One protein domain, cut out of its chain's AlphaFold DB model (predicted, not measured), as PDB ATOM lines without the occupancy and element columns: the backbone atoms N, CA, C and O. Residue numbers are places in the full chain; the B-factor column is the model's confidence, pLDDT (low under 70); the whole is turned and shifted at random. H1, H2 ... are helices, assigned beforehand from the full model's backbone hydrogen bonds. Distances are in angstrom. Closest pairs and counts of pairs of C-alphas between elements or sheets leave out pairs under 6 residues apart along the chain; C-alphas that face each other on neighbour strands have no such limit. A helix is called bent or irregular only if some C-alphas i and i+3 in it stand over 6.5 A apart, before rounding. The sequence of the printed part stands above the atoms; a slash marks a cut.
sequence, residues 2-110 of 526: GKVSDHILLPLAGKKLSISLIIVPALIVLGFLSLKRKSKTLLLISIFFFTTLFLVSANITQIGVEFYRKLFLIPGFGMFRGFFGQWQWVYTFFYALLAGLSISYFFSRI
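What this domain is: This is residues 2 to 110 of the 526 residues of an uncharacterized protein of Candidatus Levybacteria bacterium RIFCSPLOWO2_12_FULL_37_14 (UniProt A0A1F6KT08). A long helix, H5, is the spine of this model; H3 packs along it, running the other way, and H2 folds back from H3 as a helical hairpin and crosses the later part of H5. H4 is set off at the end where H3 ends and H5 begins, touching no helix, while short H1 reaches H5 at residues 89 to 92 and the loop of residues 12 to 17 sticks out. The printed part has 109 residues with five named helices, H1 to H5 in that order, and no named strand: all helix. It is only just compact, close to loose, with a radius of gyration of the C-alphas of 15.5 A, and spans 47 by 35 by 23 A.

Where its parts are: H1 is residues 2 to 9, beginning at C-alpha 2 (-78.558, -10.283, 0.896). H2, residues 20 to 35, is 22.4 A long; it is neither bent nor irregular, but only just: C-alphas 21 and 24 are 6.1 A apart. H3, residues 40 to 57, is 25.4 A long and begins at C-alpha 40 (-98.850, 2.881, -14.531). H4 is residues 62 to 71. H5, residues 83 to 107, is 34.9 A long and ends at C-alpha 107 (-96.206, 10.473, 4.684). It has a kink of 35 degrees near residue 90.

How they stand to each other: H5 is the hub, touching three helices. H1 only just touches it, with 3 pairs of C-alphas within 8 A; the closest C-alphas, of Gly 2 and Trp 89, are 6.8 A apart. H2 touches H5 with residues 24 to 31 alone, at a steep tilt of 59 degrees, the same way; the closest C-alphas, of Gly 31 and Ser 102, are 5.5 A apart. H2 and H3 form a hairpin at a shallow tilt of 28 degrees, with the C-alphas of Phe 32 and Leu 42 closest at 7.5 A. H3 touches H5 with 25 pairs of C-alphas within 8 A, opposite ways at a tilt of 38 degrees, only just steep; the closest C-alphas, of Thr 52 and Tyr 91, are 4.9 A apart. H4 is apart from H3 and from H5. In H1, H3 and H4 every O i to N i+4 pair is within hydrogen-bond range; in H2 11 of 12 are, and in H5 18 of 21.

The domain as a whole: The two C-alphas farthest apart, of Leu 73 and Ile 110, are 48.9 A apart. The printed part has no cut. The link from H4 to H5 is long, with 11 residues. The mean pLDDT of the printed part is 74.4; residues 2 to 28, 31, 34 to 38 and 58 to 60 are under 70.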
ATOM      1  N   GLY A   2     -77.328  -9.450   0.963       38.00
ATOM      2  CA  GLY A   2     -78.558 -10.283   0.896       38.00
ATOM      3  C   GLY A   2     -78.981 -10.917   2.187       38.00
ATOM      4  O   GLY A   2     -80.101 -10.721   2.614       38.00
ATOM      5  N   LYS A   3     -78.045 -11.543   2.903       40.94
ATOM      6  CA  LYS A   3     -78.342 -12.033   4.254       40.94
ATOM      7  C   LYS A   3     -78.883 -10.917   5.165       40.94
ATOM      8  O   LYS A   3     -79.712 -11.174   6.023       40.94
ATOM      9  N   VAL A   4     -78.470  -9.663   4.940       41.12
ATOM     10  CA  VAL A   4     -78.975  -8.494   5.682       41.12
ATOM     11  C   VAL A   4     -80.412  -8.154   5.274       41.12
ATOM     12  O   VAL A   4     -81.248  -7.978   6.153       41.12
ATOM     13  N   SER A   5     -80.740  -8.129   3.976       48.06
ATOM     14  CA  SER A   5     -82.134  -7.961   3.533       48.06
ATOM     15  C   SER A   5     -83.035  -9.108   3.984       48.06
ATOM     16  O   SER A   5     -84.183  -8.866   4.340       48.06
ATOM     17  N   ASP A   6     -82.507 -10.326   4.060       52.31
ATOM     18  CA  ASP A   6     -83.247 -11.510   4.493       52.31
ATOM     19  C   ASP A   6     -83.620 -11.422   5.969       52.31
ATOM     20  O   ASP A   6     -84.746 -11.719   6.349       52.31
ATOM     21  N   HIS A   7     -82.703 -10.933   6.803       54.03
ATOM     22  CA  HIS A   7     -82.962 -10.715   8.224       54.03
ATOM     23  C   HIS A   7     -83.904  -9.528   8.494       54.03
ATOM     24  O   HIS A   7     -84.626  -9.521   9.500       54.03
ATOM     25  N   ILE A   8     -83.928  -8.528   7.608       51.12
ATOM     26  CA  ILE A   8     -84.779  -7.340   7.759       51.12
ATOM     27  C   ILE A   8     -86.195  -7.589   7.211       51.12
ATOM     28  O   ILE A   8     -87.156  -7.150   7.842       51.12
ATOM     29  N   LEU A   9     -86.338  -8.306   6.090       52.78
ATOM     30  CA  LEU A   9     -87.577  -8.358   5.297       52.78
ATOM     31  C   LEU A   9     -88.206  -9.751   5.140       52.78
ATOM     32  O   LEU A   9     -89.377  -9.835   4.769       52.78
ATOM     33  N   LEU A  10     -87.474 -10.834   5.414       53.16
ATOM     34  CA  LEU A  10     -87.965 -12.211   5.285       53.16
ATOM     35  C   LEU A  10     -88.083 -12.893   6.663       53.16
ATOM     36  O   LEU A  10     -87.422 -12.491   7.627       53.16
ATOM     37  N   PRO A  11     -88.959 -13.906   6.810       48.94
ATOM     38  CA  PRO A  11     -89.029 -14.675   8.046       48.94
ATOM     39  C   PRO A  11     -87.679 -15.354   8.303       48.94
ATOM     40  O   PRO A  11     -87.140 -16.038   7.435       48.94
ATOM     41  N   LEU A  12     -87.148 -15.207   9.519       52.62
ATOM     42  CA  LEU A  12     -86.067 -16.068   9.996       52.62
ATOM     43  C   LEU A  12     -86.583 -17.509   9.973       52.62
ATOM     44  O   LEU A  12     -87.552 -17.819  10.672       52.62
ATOM     45  N   ALA A  13     -85.941 -18.372   9.186       47.66
ATOM     46  CA  ALA A  13     -86.205 -19.804   9.194       47.66
ATOM     47  C   ALA A  13     -86.080 -20.319  10.641       47.66
ATOM     48  O   ALA A  13     -84.983 -20.373  11.189       47.66
ATOM     49  N   GLY A  14     -87.219 -20.605  11.285       52.22
ATOM     50  CA  GLY A  14     -87.281 -21.124  12.657       52.22
ATOM     51  C   GLY A  14     -87.976 -20.255  13.717       52.22
ATOM     52  O   GLY A  14     -88.098 -20.717  14.848       52.22
ATOM     53  N   LYS A  15     -88.474 -19.042  13.420       49.88
ATOM     54  CA  LYS A  15     -89.293 -18.266  14.386       49.88
ATOM     55  C   LYS A  15     -90.753 -18.134  13.937       49.88
ATOM     56  O   LYS A  15     -91.023 -17.956  12.753       49.88
ATOM     57  N   LYS A  16     -91.681 -18.221  14.909       48.09
ATOM     58  CA  LYS A  16     -93.135 -18.014  14.740       48.09
ATOM     59  C   LYS A  16     -93.400 -16.771  13.884       48.09
ATOM     60  O   LYS A  16     -92.725 -15.759  14.069       48.09
ATOM     61  N   LEU A  17     -94.383 -16.884  12.984       47.78
ATOM     62  CA  LEU A  17     -94.880 -15.849  12.071       47.78
ATOM     63  C   LEU A  17     -94.798 -14.459  12.729       47.78
ATOM     64  O   LEU A  17     -95.585 -14.147  13.623       47.78
ATOM     65  N   SER A  18     -93.808 -13.640  12.365       51.94
ATOM     66  CA  SER A  18     -93.707 -12.311  12.964       51.94
ATOM     67  C   SER A  18     -94.814 -11.438  12.389       51.94
ATOM     68  O   SER A  18     -95.027 -11.413  11.182       51.94
ATOM     69  N   ILE A  19     -95.507 -10.693  13.247       53.50
ATOM     70  CA  ILE A  19     -96.598  -9.770  12.883       53.50
ATOM     71  C   ILE A  19     -96.193  -8.806  11.742       53.50
ATOM     72  O   ILE A  19     -97.023  -8.412  10.924       53.50
ATOM     73  N   SER A  20     -94.897  -8.500  11.604       54.03
ATOM     74  CA  SER A  20     -94.342  -7.729  10.481       54.03
ATOM     75  C   SER A  20     -94.608  -8.341   9.093       54.03
ATOM     76  O   SER A  20     -94.711  -7.594   8.123       54.03
ATOM     77  N   LEU A  21     -94.778  -9.666   8.991       53.84
ATOM     78  CA  LEU A  21     -95.124 -10.378   7.752       53.84
ATOM     79  C   LEU A  21     -96.557 -10.116   7.294       53.84
ATOM     80  O   LEU A  21     -96.856 -10.333   6.130       53.84
ATOM     81  N   ILE A  22     -97.436  -9.663   8.187       57.31
ATOM     82  CA  ILE A  22     -98.820  -9.313   7.850       57.31
ATOM     83  C   ILE A  22     -98.913  -7.808   7.591       57.31
ATOM     84  O   ILE A  22     -99.531  -7.383   6.618       57.31
ATOM     85  N   ILE A  23     -98.242  -7.001   8.418       62.50
ATOM     86  CA  ILE A  23     -98.317  -5.537   8.344       62.50
ATOM     87  C   ILE A  23     -97.785  -5.010   7.010       62.50
ATOM     88  O   ILE A  23     -98.445  -4.182   6.386       62.50
ATOM     89  N   VAL A  24     -96.618  -5.468   6.544       63.84
ATOM     90  CA  VAL A  24     -96.039  -4.891   5.321       63.84
ATOM     91  C   VAL A  24     -96.838  -5.265   4.066       63.84
ATOM     92  O   VAL A  24     -97.182  -4.353   3.314       63.84
ATOM     93  N   PRO A  25     -97.239  -6.533   3.845       64.94
ATOM     94  CA  PRO A  25     -98.147  -6.869   2.750       64.94
ATOM     95  C   PRO A  25     -99.495  -6.150   2.843       64.94
ATOM     96  O   PRO A  25     -99.992  -5.687   1.821       64.94
ATOM     97  N   ALA A  26    -100.059  -5.971   4.042       68.06
ATOM     98  CA  ALA A  26    -101.296  -5.209   4.218       68.06
ATOM     99  C   ALA A  26    -101.127  -3.731   3.817       68.06
ATOM    100  O   ALA A  26    -101.958  -3.198   3.084       68.06
ATOM    101  N   LEU A  27    -100.031  -3.078   4.218       67.19
ATOM    102  CA  LEU A  27     -99.717  -1.703   3.810       67.19
ATOM    103  C   LEU A  27     -99.489  -1.586   2.297       67.19
ATOM    104  O   LEU A  27     -99.947  -0.625   1.680       67.19
ATOM    105  N   ILE A  28     -98.832  -2.577   1.692       66.62
ATOM    106  CA  ILE A  28     -98.641  -2.672   0.240       66.62
ATOM    107  C   ILE A  28     -99.990  -2.798  -0.481       66.62
ATOM    108  O   ILE A  28    -100.235  -2.072  -1.444       66.62
ATOM    109  N   VAL A  29    -100.882  -3.674  -0.010       70.44
ATOM    110  CA  VAL A  29    -102.223  -3.872  -0.585       70.44
ATOM    111  C   VAL A  29    -103.070  -2.608  -0.440       70.44
ATOM    112  O   VAL A  29    -103.682  -2.173  -1.414       70.44
ATOM    113  N   LEU A  30    -103.064  -1.963   0.729       72.56
ATOM    114  CA  LEU A  30    -103.795  -0.714   0.966       72.56
ATOM    115  C   LEU A  30    -103.268   0.438   0.096       72.56
ATOM    116  O   LEU A  30    -104.061   1.190  -0.482       72.56
ATOM    117  N   GLY A  31    -101.944   0.556  -0.050       67.50
ATOM    118  CA  GLY A  31    -101.309   1.513  -0.957       67.50
ATOM    119  C   GLY A  31    -101.681   1.253  -2.418       67.50
ATOM    120  O   GLY A  31    -102.088   2.172  -3.128       67.50
ATOM    121  N   PHE A  32    -101.638  -0.011  -2.848       70.25
ATOM    122  CA  PHE A  32    -102.007  -0.424  -4.200       70.25
ATOM    123  C   PHE A  32    -103.476  -0.131  -4.526       70.25
ATOM    124  O   PHE A  32    -103.763   0.514  -5.537       70.25
ATOM    125  N   LEU A  33    -104.409  -0.539  -3.658       75.75
ATOM    126  CA  LEU A  33    -105.844  -0.292  -3.835       75.75
ATOM    127  C   LEU A  33    -106.157   1.208  -3.918       75.75
ATOM    128  O   LEU A  33    -107.007   1.618  -4.707       75.75
ATOM    129  N   SER A  34    -105.415   2.032  -3.177       69.50
ATOM    130  CA  SER A  34    -105.591   3.487  -3.176       69.50
ATOM    131  C   SER A  34    -105.014   4.190  -4.416       69.50
ATOM    132  O   SER A  34    -105.461   5.283  -4.763       69.50
ATOM    133  N   LEU A  35    -104.026   3.591  -5.093       66.19
ATOM    134  CA  LEU A  35    -103.250   4.226  -6.172       66.19
ATOM    135  C   LEU A  35    -103.465   3.610  -7.566       66.19
ATOM    136  O   LEU A  35    -103.037   4.206  -8.560       66.19
ATOM    137  N   LYS A  36    -104.164   2.469  -7.674       64.00
ATOM    138  CA  LYS A  36    -104.359   1.702  -8.925       64.00
ATOM    139  C   LYS A  36    -104.885   2.535 -10.104       64.00
ATOM    140  O   LYS A  36    -104.612   2.199 -11.252       64.00
ATOM    141  N   ARG A  37    -105.609   3.633  -9.851       67.69
ATOM    142  CA  ARG A  37    -106.176   4.501 -10.902       67.69
ATOM    143  C   ARG A  37    -105.239   5.606 -11.413       67.69
ATOM    144  O   ARG A  37    -105.593   6.247 -12.394       67.69
ATOM    145  N   LYS A  38    -104.079   5.860 -10.785       67.94
ATOM    146  CA  LYS A  38    -103.272   7.071 -11.068       67.94
ATOM    147  C   LYS A  38    -101.835   6.841 -11.558       67.94
ATOM    148  O   LYS A  38    -101.259   7.778 -12.094       67.94
ATOM    149  N   SER A  39    -101.241   5.648 -11.422       77.56
ATOM    150  CA  SER A  39     -99.833   5.429 -11.813       77.56
ATOM    151  C   SER A  39     -99.580   4.064 -12.459       77.56
ATOM    152  O   SER A  39     -99.586   3.031 -11.788       77.56
ATOM    153  N   LYS A  40     -99.292   4.069 -13.771       82.75
ATOM    154  CA  LYS A  40     -98.850   2.881 -14.531       82.75
ATOM    155  C   LYS A  40     -97.569   2.274 -13.943       82.75
ATOM    156  O   LYS A  40     -97.410   1.058 -13.939       82.75
ATOM    157  N   THR A  41     -96.695   3.115 -13.391       83.19
ATOM    158  CA  THR A  41     -95.441   2.700 -12.749       83.19
ATOM    159  C   THR A  41     -95.688   1.839 -11.516       83.19
ATOM    160  O   THR A  41     -95.049   0.803 -11.360       83.19
ATOM    161  N   LEU A  42     -96.641   2.222 -10.658       79.44
ATOM    162  CA  LEU A  42     -96.958   1.435  -9.465       79.44
ATOM    163  C   LEU A  42     -97.537   0.070  -9.839       79.44
ATOM    164  O   LEU A  42     -97.136  -0.935  -9.263       79.44
ATOM    165  N   LEU A  43     -98.432   0.029 -10.832       80.31
ATOM    166  CA  LEU A  43     -98.977  -1.229 -11.338       80.31
ATOM    167  C   LEU A  43     -97.861  -2.161 -11.824       80.31
ATOM    168  O   LEU A  43     -97.853  -3.331 -11.460       80.31
ATOM    169  N   LEU A  44     -96.902  -1.631 -12.589       85.38
ATOM    170  CA  LEU A  44     -95.760  -2.396 -13.081       85.38
ATOM    171  C   LEU A  44     -94.899  -2.946 -11.932       85.38
ATOM    172  O   LEU A  44     -94.599  -4.137 -11.911       85.38
ATOM    173  N   ILE A  45     -94.550  -2.105 -10.951       87.88
ATOM    174  CA  ILE A  45     -93.770  -2.516  -9.769       87.88
ATOM    175  C   ILE A  45     -94.515  -3.592  -8.977       87.88
ATOM    176  O   ILE A  45     -93.903  -4.570  -8.562       87.88
ATOM    177  N   SER A  46     -95.828  -3.448  -8.790       81.69
ATOM    178  CA  SER A  46     -96.640  -4.445  -8.092       81.69
ATOM    179  C   SER A  46     -96.721  -5.767  -8.853       81.69
ATOM    180  O   SER A  46     -96.615  -6.815  -8.226       81.69
ATOM    181  N   ILE A  47     -96.855  -5.743 -10.184       83.62
ATOM    182  CA  ILE A  47     -96.813  -6.963 -11.006       83.62
ATOM    183  C   ILE A  47     -95.481  -7.682 -10.786       83.62
ATOM    184  O   ILE A  47     -95.481  -8.846 -10.398       83.62
ATOM    185  N   PHE A  48     -94.355  -6.979 -10.937       88.25
ATOM    186  CA  PHE A  48     -93.040  -7.580 -10.713       88.25
ATOM    187  C   PHE A  48     -92.837  -8.056  -9.272       88.25
ATOM    188  O   PHE A  48     -92.260  -9.121  -9.054       88.25
ATOM    189  N   PHE A  49     -93.344  -7.318  -8.286       87.81
ATOM    190  CA  PHE A  49     -93.336  -7.734  -6.889       87.81
ATOM    191  C   PHE A  49     -94.079  -9.059  -6.689       87.81
ATOM    192  O   PHE A  49     -93.514  -9.985  -6.121       87.81
ATOM    193  N   PHE A  50     -95.311  -9.195  -7.187       82.31
ATOM    194  CA  PHE A  50     -96.077 -10.434  -7.035       82.31
ATOM    195  C   PHE A  50     -95.481 -11.592  -7.834       82.31
ATOM    196  O   PHE A  50     -95.444 -12.713  -7.332       82.31
ATOM    197  N   THR A  51     -94.961 -11.335  -9.036       84.62
ATOM    198  CA  THR A  51     -94.243 -12.349  -9.818       84.62
ATOM    199  C   THR A  51     -93.016 -12.853  -9.063       84.62
ATOM    200  O   THR A  51     -92.807 -14.056  -8.959       84.62
ATOM    201  N   THR A  52     -92.212 -11.957  -8.496       86.31
ATOM    202  CA  THR A  52     -90.993 -12.338  -7.768       86.31
ATOM    203  C   THR A  52     -91.294 -12.942  -6.402       86.31
ATOM    204  O   THR A  52     -90.619 -13.889  -6.013       86.31
ATOM    205  N   LEU A  53     -92.344 -12.480  -5.715       82.75
ATOM    206  CA  LEU A  53     -92.868 -13.118  -4.510       82.75
ATOM    207  C   LEU A  53     -93.259 -14.558  -4.818       82.75
ATOM    208  O   LEU A  53     -92.772 -15.453  -4.144       82.75
ATOM    209  N   PHE A  54     -94.050 -14.782  -5.873       79.44
ATOM    210  CA  PHE A  54     -94.405 -16.123  -6.326       79.44
ATOM    211  C   PHE A  54     -93.157 -16.971  -6.592       79.44
ATOM    212  O   PHE A  54     -93.095 -18.101  -6.133       79.44
ATOM    213  N   LEU A  55     -92.135 -16.433  -7.262       81.69
ATOM    214  CA  LEU A  55     -90.914 -17.185  -7.575       81.69
ATOM    215  C   LEU A  55     -90.052 -17.512  -6.339       81.69
ATOM    216  O   LEU A  55     -89.420 -18.566  -6.311       81.69
ATOM    217  N   VAL A  56     -90.043 -16.658  -5.309       80.81
ATOM    218  CA  VAL A  56     -89.317 -16.892  -4.042       80.81
ATOM    219  C   VAL A  56     -90.106 -17.770  -3.074       80.81
ATOM    220  O   VAL A  56     -89.517 -18.560  -2.339       80.81
ATOM    221  N   SER A  57     -91.431 -17.616  -3.045       71.88
ATOM    222  CA  SER A  57     -92.336 -18.274  -2.103       71.88
ATOM    223  C   SER A  57     -93.036 -19.492  -2.684       71.88
ATOM    224  O   SER A  57     -93.868 -20.073  -1.985       71.88
ATOM    225  N   ALA A  58     -92.790 -19.837  -3.952       66.12
ATOM    226  CA  ALA A  58     -93.371 -21.008  -4.585       66.12
ATOM    227  C   ALA A  58     -93.027 -22.217  -3.723       66.12
ATOM    228  O   ALA A  58     -91.903 -22.722  -3.747       66.12
ATOM    229  N   ASN A  59     -94.009 -22.674  -2.946       63.22
ATOM    230  CA  ASN A  59     -93.945 -23.991  -2.361       63.22
ATOM    231  C   ASN A  59     -93.850 -24.926  -3.558       63.22
ATOM    232  O   ASN A  59     -94.729 -24.896  -4.426       63.22
ATOM    233  N   ILE A  60     -92.732 -25.637  -3.664       62.97
ATOM    234  CA  ILE A  60     -92.381 -26.439  -4.830       62.97
ATOM    235  C   ILE A  60     -93.302 -27.666  -4.832       62.97
ATOM    236  O   ILE A  60     -92.919 -28.776  -4.478       62.97
ATOM    237  N   THR A  61     -94.567 -27.452  -5.179       77.06
ATOM    238  CA  THR A  61     -95.482 -28.510  -5.578       77.06
ATOM    239  C   THR A  61     -95.035 -29.016  -6.944       77.06
ATOM    240  O   THR A  61     -94.334 -28.320  -7.686       77.06
ATOM    241  N   GLN A  62     -95.466 -30.216  -7.318       79.75
ATOM    242  CA  GLN A  62     -95.141 -30.791  -8.624       79.75
ATOM    243  C   GLN A  62     -95.528 -29.853  -9.786       79.75
ATOM    244  O   GLN A  62     -94.778 -29.718 -10.750       79.75
ATOM    245  N   ILE A  63     -96.639 -29.121  -9.652       82.12
ATOM    246  CA  ILE A  63     -97.089 -28.116 -10.630       82.12
ATOM    247  C   ILE A  63     -96.091 -26.950 -10.729       82.12
ATOM    248  O   ILE A  63     -95.767 -26.510 -11.833       82.12
ATOM    249  N   GLY A  64     -95.569 -26.468  -9.596       77.00
ATOM    250  CA  GLY A  64     -94.553 -25.414  -9.555       77.00
ATOM    251  C   GLY A  64     -93.238 -25.836 -10.216       77.00
ATOM    252  O   GLY A  64     -92.684 -25.068 -11.003       77.00
ATOM    253  N   VAL A  65     -92.781 -27.072  -9.968       78.88
ATOM    254  CA  VAL A  65     -91.597 -27.647 -10.640       78.88
ATOM    255  C   VAL A  65     -91.797 -27.685 -12.148       78.88
ATOM    256  O   VAL A  65     -90.919 -27.257 -12.891       78.88
ATOM    257  N   GLU A  66     -92.945 -28.178 -12.610       84.81
ATOM    258  CA  GLU A  66     -93.233 -28.327 -14.036       84.81
ATOM    259  C   GLU A  66     -93.332 -26.986 -14.762       84.81
ATOM    260  O   GLU A  66     -92.744 -26.805 -15.831       84.81
ATOM    261  N   PHE A  67     -94.020 -26.013 -14.162       84.06
ATOM    262  CA  PHE A  67     -94.035 -24.645 -14.668       84.06
ATOM    263  C   PHE A  67     -92.612 -24.079 -14.763       84.06
ATOM    264  O   PHE A  67     -92.224 -23.545 -15.801       84.06
ATOM    265  N   TYR A  68     -91.804 -24.259 -13.718       79.31
ATOM    266  CA  TYR A  68     -90.433 -23.760 -13.691       79.31
ATOM    267  C   TYR A  68     -89.520 -24.436 -14.712       79.31
ATOM    268  O   TYR A  68     -88.729 -23.778 -15.386       79.31
ATOM    269  N   ARG A  69     -89.663 -25.752 -14.880       84.38
ATOM    270  CA  ARG A  69     -88.942 -26.532 -15.885       84.38
ATOM    271  C   ARG A  69     -89.184 -25.978 -17.286       84.38
ATOM    272  O   ARG A  69     -88.245 -25.901 -18.072       84.38
ATOM    273  N   LYS A  70     -90.406 -25.519 -17.580       90.31
ATOM    274  CA  LYS A  70     -90.720 -24.842 -18.847       90.31
ATOM    275  C   LYS A  70     -90.023 -23.489 -18.980       90.31
ATOM    276  O   LYS A  70     -89.640 -23.133 -20.088       90.31
ATOM    277  N   LEU A  71     -89.795 -22.755 -17.887       85.44
ATOM    278  CA  LEU A  71     -89.043 -21.497 -17.945       85.44
ATOM    279  C   LEU A  71     -87.586 -21.718 -18.366       85.44
ATOM    280  O   LEU A  71     -87.030 -20.855 -19.031       85.44
ATOM    281  N   PHE A  72     -86.987 -22.885 -18.096       85.38
ATOM    282  CA  PHE A  72     -85.650 -23.217 -18.613       85.38
ATOM    283  C   PHE A  72     -85.574 -23.365 -20.139       85.38
ATOM    284  O   PHE A  72     -84.468 -23.378 -20.677       85.38
ATOM    285  N   LEU A  73     -86.710 -23.424 -20.839       88.06
ATOM    286  CA  LEU A  73     -86.749 -23.329 -22.302       88.06
ATOM    287  C   LEU A  73     -86.506 -21.893 -22.789       88.06
ATOM    288  O   LEU A  73     -86.137 -21.697 -23.944       88.06
ATOM    289  N   ILE A  74     -86.691 -20.892 -21.922       85.88
ATOM    290  CA  ILE A  74     -86.404 -19.490 -22.226       85.88
ATOM    291  C   ILE A  74     -84.884 -19.284 -22.116       85.88
ATOM    292  O   ILE A  74     -84.314 -19.483 -21.033       85.88
ATOM    293  N   PRO A  75     -84.204 -18.866 -23.200       81.56
ATOM    294  CA  PRO A  75     -82.770 -18.602 -23.167       81.56
ATOM    295  C   PRO A  75     -82.389 -17.652 -22.024       81.56
ATOM    296  O   PRO A  75     -83.029 -16.627 -21.805       81.56
ATOM    297  N   GLY A  76     -81.347 -18.009 -21.271       78.00
ATOM    298  CA  GLY A  76     -80.869 -17.237 -20.117       78.00
ATOM    299  C   GLY A  76     -81.562 -17.568 -18.793       78.00
ATOM    300  O   GLY A  76     -80.935 -17.432 -17.749       78.00
ATOM    301  N   PHE A  77     -82.782 -18.117 -18.795       84.12
ATOM    302  CA  PHE A  77     -83.487 -18.446 -17.548       84.12
ATOM    303  C   PHE A  77     -82.808 -19.574 -16.755       84.12
ATOM    304  O   PHE A  77     -82.911 -19.653 -15.533       84.12
ATOM    305  N   GLY A  78     -82.017 -20.406 -17.441       81.19
ATOM    306  CA  GLY A  78     -81.153 -21.421 -16.837       81.19
ATOM    307  C   GLY A  78     -80.120 -20.881 -15.845       81.19
ATOM    308  O   GLY A  78     -79.553 -21.678 -15.102       81.19
ATOM    309  N   MET A  79     -79.879 -19.565 -15.791       80.50
ATOM    310  CA  MET A  79     -79.067 -18.968 -14.730       80.50
ATOM    311  C   MET A  79     -79.775 -19.013 -13.373       80.50
ATOM    312  O   MET A  79     -79.085 -19.079 -12.366       80.50
ATOM    313  N   PHE A  80     -81.114 -19.062 -13.330       83.44
ATOM    314  CA  PHE A  80     -81.921 -19.040 -12.106       83.44
ATOM    315  C   PHE A  80     -82.108 -20.439 -11.472       83.44
ATOM    316  O   PHE A  80     -83.196 -20.799 -11.041       83.44
ATOM    317  N   ARG A  81     -81.092 -21.308 -11.428       77.38
ATOM    318  CA  ARG A  81     -81.264 -22.685 -10.897       77.38
ATOM    319  C   ARG A  81     -81.667 -22.743  -9.419       77.38
ATOM    320  O   ARG A  81     -82.315 -23.701  -9.010       77.38
ATOM    321  N   GLY A  82     -81.284 -21.746  -8.626       78.88
ATOM    322  CA  GLY A  82     -81.662 -21.639  -7.222       78.88
ATOM    323  C   GLY A  82     -82.898 -20.763  -7.052       78.88
ATOM    324  O   GLY A  82     -82.758 -19.542  -7.003       78.88
ATOM    325  N   PHE A  83     -84.076 -21.390  -6.907       72.75
ATOM    326  CA  PHE A  83     -85.374 -20.719  -6.706       72.75
ATOM    327  C   PHE A  83     -85.277 -19.571  -5.704       72.75
ATOM    328  O   PHE A  83     -85.488 -18.412  -6.037       72.75
ATOM    329  N   PHE A  84     -84.875 -19.904  -4.480       79.38
ATOM    330  CA  PHE A  84     -84.794 -18.944  -3.398       79.38
ATOM    331  C   PHE A  84     -83.636 -17.966  -3.621       79.38
ATOM    332  O   PHE A  84     -83.853 -16.771  -3.769       79.38
ATOM    333  N   GLY A  85     -82.405 -18.472  -3.737       81.62
ATOM    334  CA  GLY A  85     -81.206 -17.637  -3.645       81.62
ATOM    335  C   GLY A  85     -81.041 -16.579  -4.737       81.62
ATOM    336  O   GLY A  85     -80.348 -15.597  -4.500       81.62
ATOM    337  N   GLN A  86     -81.638 -16.743  -5.922       86.19
ATOM    338  CA  GLN A  86     -81.488 -15.777  -7.021       86.19
ATOM    339  C   GLN A  86     -82.684 -14.837  -7.134       86.19
ATOM    340  O   GLN A  86     -82.499 -13.627  -7.284       86.19
ATOM    341  N   TRP A  87     -83.903 -15.358  -6.984       85.75
ATOM    342  CA  TRP A  87     -85.108 -14.529  -7.005       85.75
ATOM    343  C   TRP A  87     -85.263 -13.682  -5.750       85.75
ATOM    344  O   TRP A  87     -85.856 -12.610  -5.824       85.75
ATOM    345  N   GLN A  88     -84.676 -14.092  -4.627       85.81
ATOM    346  CA  GLN A  88     -84.692 -13.347  -3.370       85.81
ATOM    347  C   GLN A  88     -84.177 -11.916  -3.511       85.81
ATOM    348  O   GLN A  88     -84.734 -11.001  -2.907       85.81
ATOM    349  N   TRP A  89     -83.170 -11.688  -4.353       86.19
ATOM    350  CA  TRP A  89     -82.628 -10.353  -4.610       86.19
ATOM    351  C   TRP A  89     -83.567  -9.490  -5.436       86.19
ATOM    352  O   TRP A  89     -83.795  -8.326  -5.110       86.19
ATOM    353  N   VAL A  90     -84.135 -10.078  -6.488       88.81
ATOM    354  CA  VAL A  90     -85.094  -9.404  -7.367       88.81
ATOM    355  C   VAL A  90     -86.356  -9.058  -6.573       88.81
ATOM    356  O   VAL A  90     -86.832  -7.926  -6.616       88.81
ATOM    357  N   TYR A  91     -86.838 -10.004  -5.769       87.12
ATOM    358  CA  TYR A  91     -87.925  -9.808  -4.821       87.12
ATOM    359  C   TYR A  91     -87.612  -8.693  -3.821       87.12
ATOM    360  O   TYR A  91     -88.406  -7.770  -3.679       87.12
ATOM    361  N   THR A  92     -86.441  -8.726  -3.179       87.25
ATOM    362  CA  THR A  92     -86.009  -7.691  -2.226       87.25
ATOM    363  C   THR A  92     -86.003  -6.305  -2.869       87.25
ATOM    364  O   THR A  92     -86.450  -5.339  -2.252       87.25
ATOM    365  N   PHE A  93     -85.540  -6.195  -4.115       90.25
ATOM    366  CA  PHE A  93     -85.533  -4.939  -4.859       90.25
ATOM    367  C   PHE A  93     -86.951  -4.391  -5.079       90.25
ATOM    368  O   PHE A  93     -87.238  -3.253  -4.703       90.25
ATOM    369  N   PHE A  94     -87.861  -5.200  -5.630       88.00
ATOM    370  CA  PHE A  94     -89.240  -4.758  -5.864       88.00
ATOM    371  C   PHE A  94     -90.010  -4.529  -4.564       88.00
ATOM    372  O   PHE A  94     -90.801  -3.590  -4.485       88.00
ATOM    373  N   TYR A  95     -89.737  -5.321  -3.526       85.06
ATOM    374  CA  TYR A  95     -90.255  -5.094  -2.183       85.06
ATOM    375  C   TYR A  95     -89.821  -3.721  -1.664       85.06
ATOM    376  O   TYR A  95     -90.660  -2.952  -1.202       85.06
ATOM    377  N   ALA A  96     -88.530  -3.380  -1.758       88.12
ATOM    378  CA  ALA A  96     -88.002  -2.105  -1.273       88.12
ATOM    379  C   ALA A  96     -88.602  -0.908  -2.027       88.12
ATOM    380  O   ALA A  96     -88.992   0.076  -1.397       88.12
ATOM    381  N   LEU A  97     -88.743  -1.006  -3.356       88.25
ATOM    382  CA  LEU A  97     -89.418   0.016  -4.163       88.25
ATOM    383  C   LEU A  97     -90.870   0.213  -3.727       88.25
ATOM    384  O   LEU A  97     -91.317   1.341  -3.518       88.25
ATOM    385  N   LEU A  98     -91.604  -0.887  -3.575       84.69
ATOM    386  CA  LEU A  98     -93.012  -0.852  -3.212       84.69
ATOM    387  C   LEU A  98     -93.210  -0.324  -1.786       84.69
ATOM    388  O   LEU A  98     -94.092   0.501  -1.556       84.69
ATOM    389  N   ALA A  99     -92.345  -0.717  -0.851       83.06
ATOM    390  CA  ALA A  99     -92.315  -0.184   0.506       83.06
ATOM    391  C   ALA A  99     -92.023   1.326   0.514       83.06
ATOM    392  O   ALA A  99     -92.740   2.080   1.170       83.06
ATOM    393  N   GLY A 100     -91.031   1.789  -0.254       87.06
ATOM    394  CA  GLY A 100     -90.689   3.209  -0.363       87.06
ATOM    395  C   GLY A 100     -91.833   4.057  -0.926       87.06
ATOM    396  O   GLY A 100     -92.164   5.102  -0.364       87.06
ATOM    397  N   LEU A 101     -92.498   3.581  -1.984       85.81
ATOM    398  CA  LEU A 101     -93.668   4.247  -2.563       85.81
ATOM    399  C   LEU A 101     -94.844   4.299  -1.578       85.81
ATOM    400  O   LEU A 101     -95.471   5.349  -1.430       85.81
ATOM    401  N   SER A 102     -95.108   3.203  -0.863       82.75
ATOM    402  CA  SER A 102     -96.151   3.146   0.167       82.75
ATOM    403  C   SER A 102     -95.870   4.102   1.330       82.75
ATOM    404  O   SER A 102     -96.774   4.820   1.759       82.75
ATOM    405  N   ILE A 103     -94.621   4.173   1.808       83.38
ATOM    406  CA  ILE A 103     -94.203   5.114   2.859       83.38
ATOM    407  C   ILE A 103     -94.349   6.557   2.371       83.38
ATOM    408  O   ILE A 103     -94.947   7.374   3.069       83.38
ATOM    409  N   SER A 104     -93.868   6.872   1.164       86.75
ATOM    410  CA  SER A 104     -93.987   8.214   0.578       86.75
ATOM    411  C   SER A 104     -95.447   8.650   0.473       86.75
ATOM    412  O   SER A 104     -95.784   9.790   0.799       86.75
ATOM    413  N   TYR A 105     -96.324   7.744   0.040       84.94
ATOM    414  CA  TYR A 105     -97.753   8.004  -0.034       84.94
ATOM    415  C   TYR A 105     -98.361   8.247   1.353       84.94
ATOM    416  O   TYR A 105     -99.092   9.220   1.538       84.94
ATOM    417  N   PHE A 106     -98.034   7.413   2.340       84.62
ATOM    418  CA  PHE A 106     -98.526   7.559   3.711       84.62
ATOM    419  C   PHE A 106     -98.059   8.875   4.350       84.62
ATOM    420  O   PHE A 106     -98.864   9.610   4.921       84.62
ATOM    421  N   PHE A 107     -96.784   9.228   4.175       89.38
ATOM    422  CA  PHE A 107     -96.206  10.473   4.684       89.38
ATOM    423  C   PHE A 107     -96.853  11.711   4.059       89.38
ATOM    424  O   PHE A 107     -97.047  12.700   4.759       89.38
ATOM    425  N   SER A 108     -97.290  11.644   2.797       89.88
ATOM    426  CA  SER A 108     -98.020  12.749   2.155       89.88
ATOM    427  C   SER A 108     -99.359  13.103   2.828       89.88
ATOM    428  O   SER A 108     -99.876  14.196   2.613       89.88
ATOM    429  N   ARG A 109     -99.925  12.208   3.653       93.06
ATOM    430  CA  ARG A 109    -101.261  12.359   4.261       93.06
ATOM    431  C   ARG A 109    -101.248  12.653   5.759       93.06
ATOM    432  O   ARG A 109    -102.309  12.753   6.371       93.06
ATOM    433  N   ILE A 110    -100.072  12.767   6.367       94.25
ATOM    434  CA  ILE A 110     -99.924  12.839   7.822       94.25
ATOM    435  C   ILE A 110     -99.214  14.130   8.222       94.25
ATOM    436  O   ILE A 110     -98.364  14.653   7.508       94.25
TER     437      ILE A 110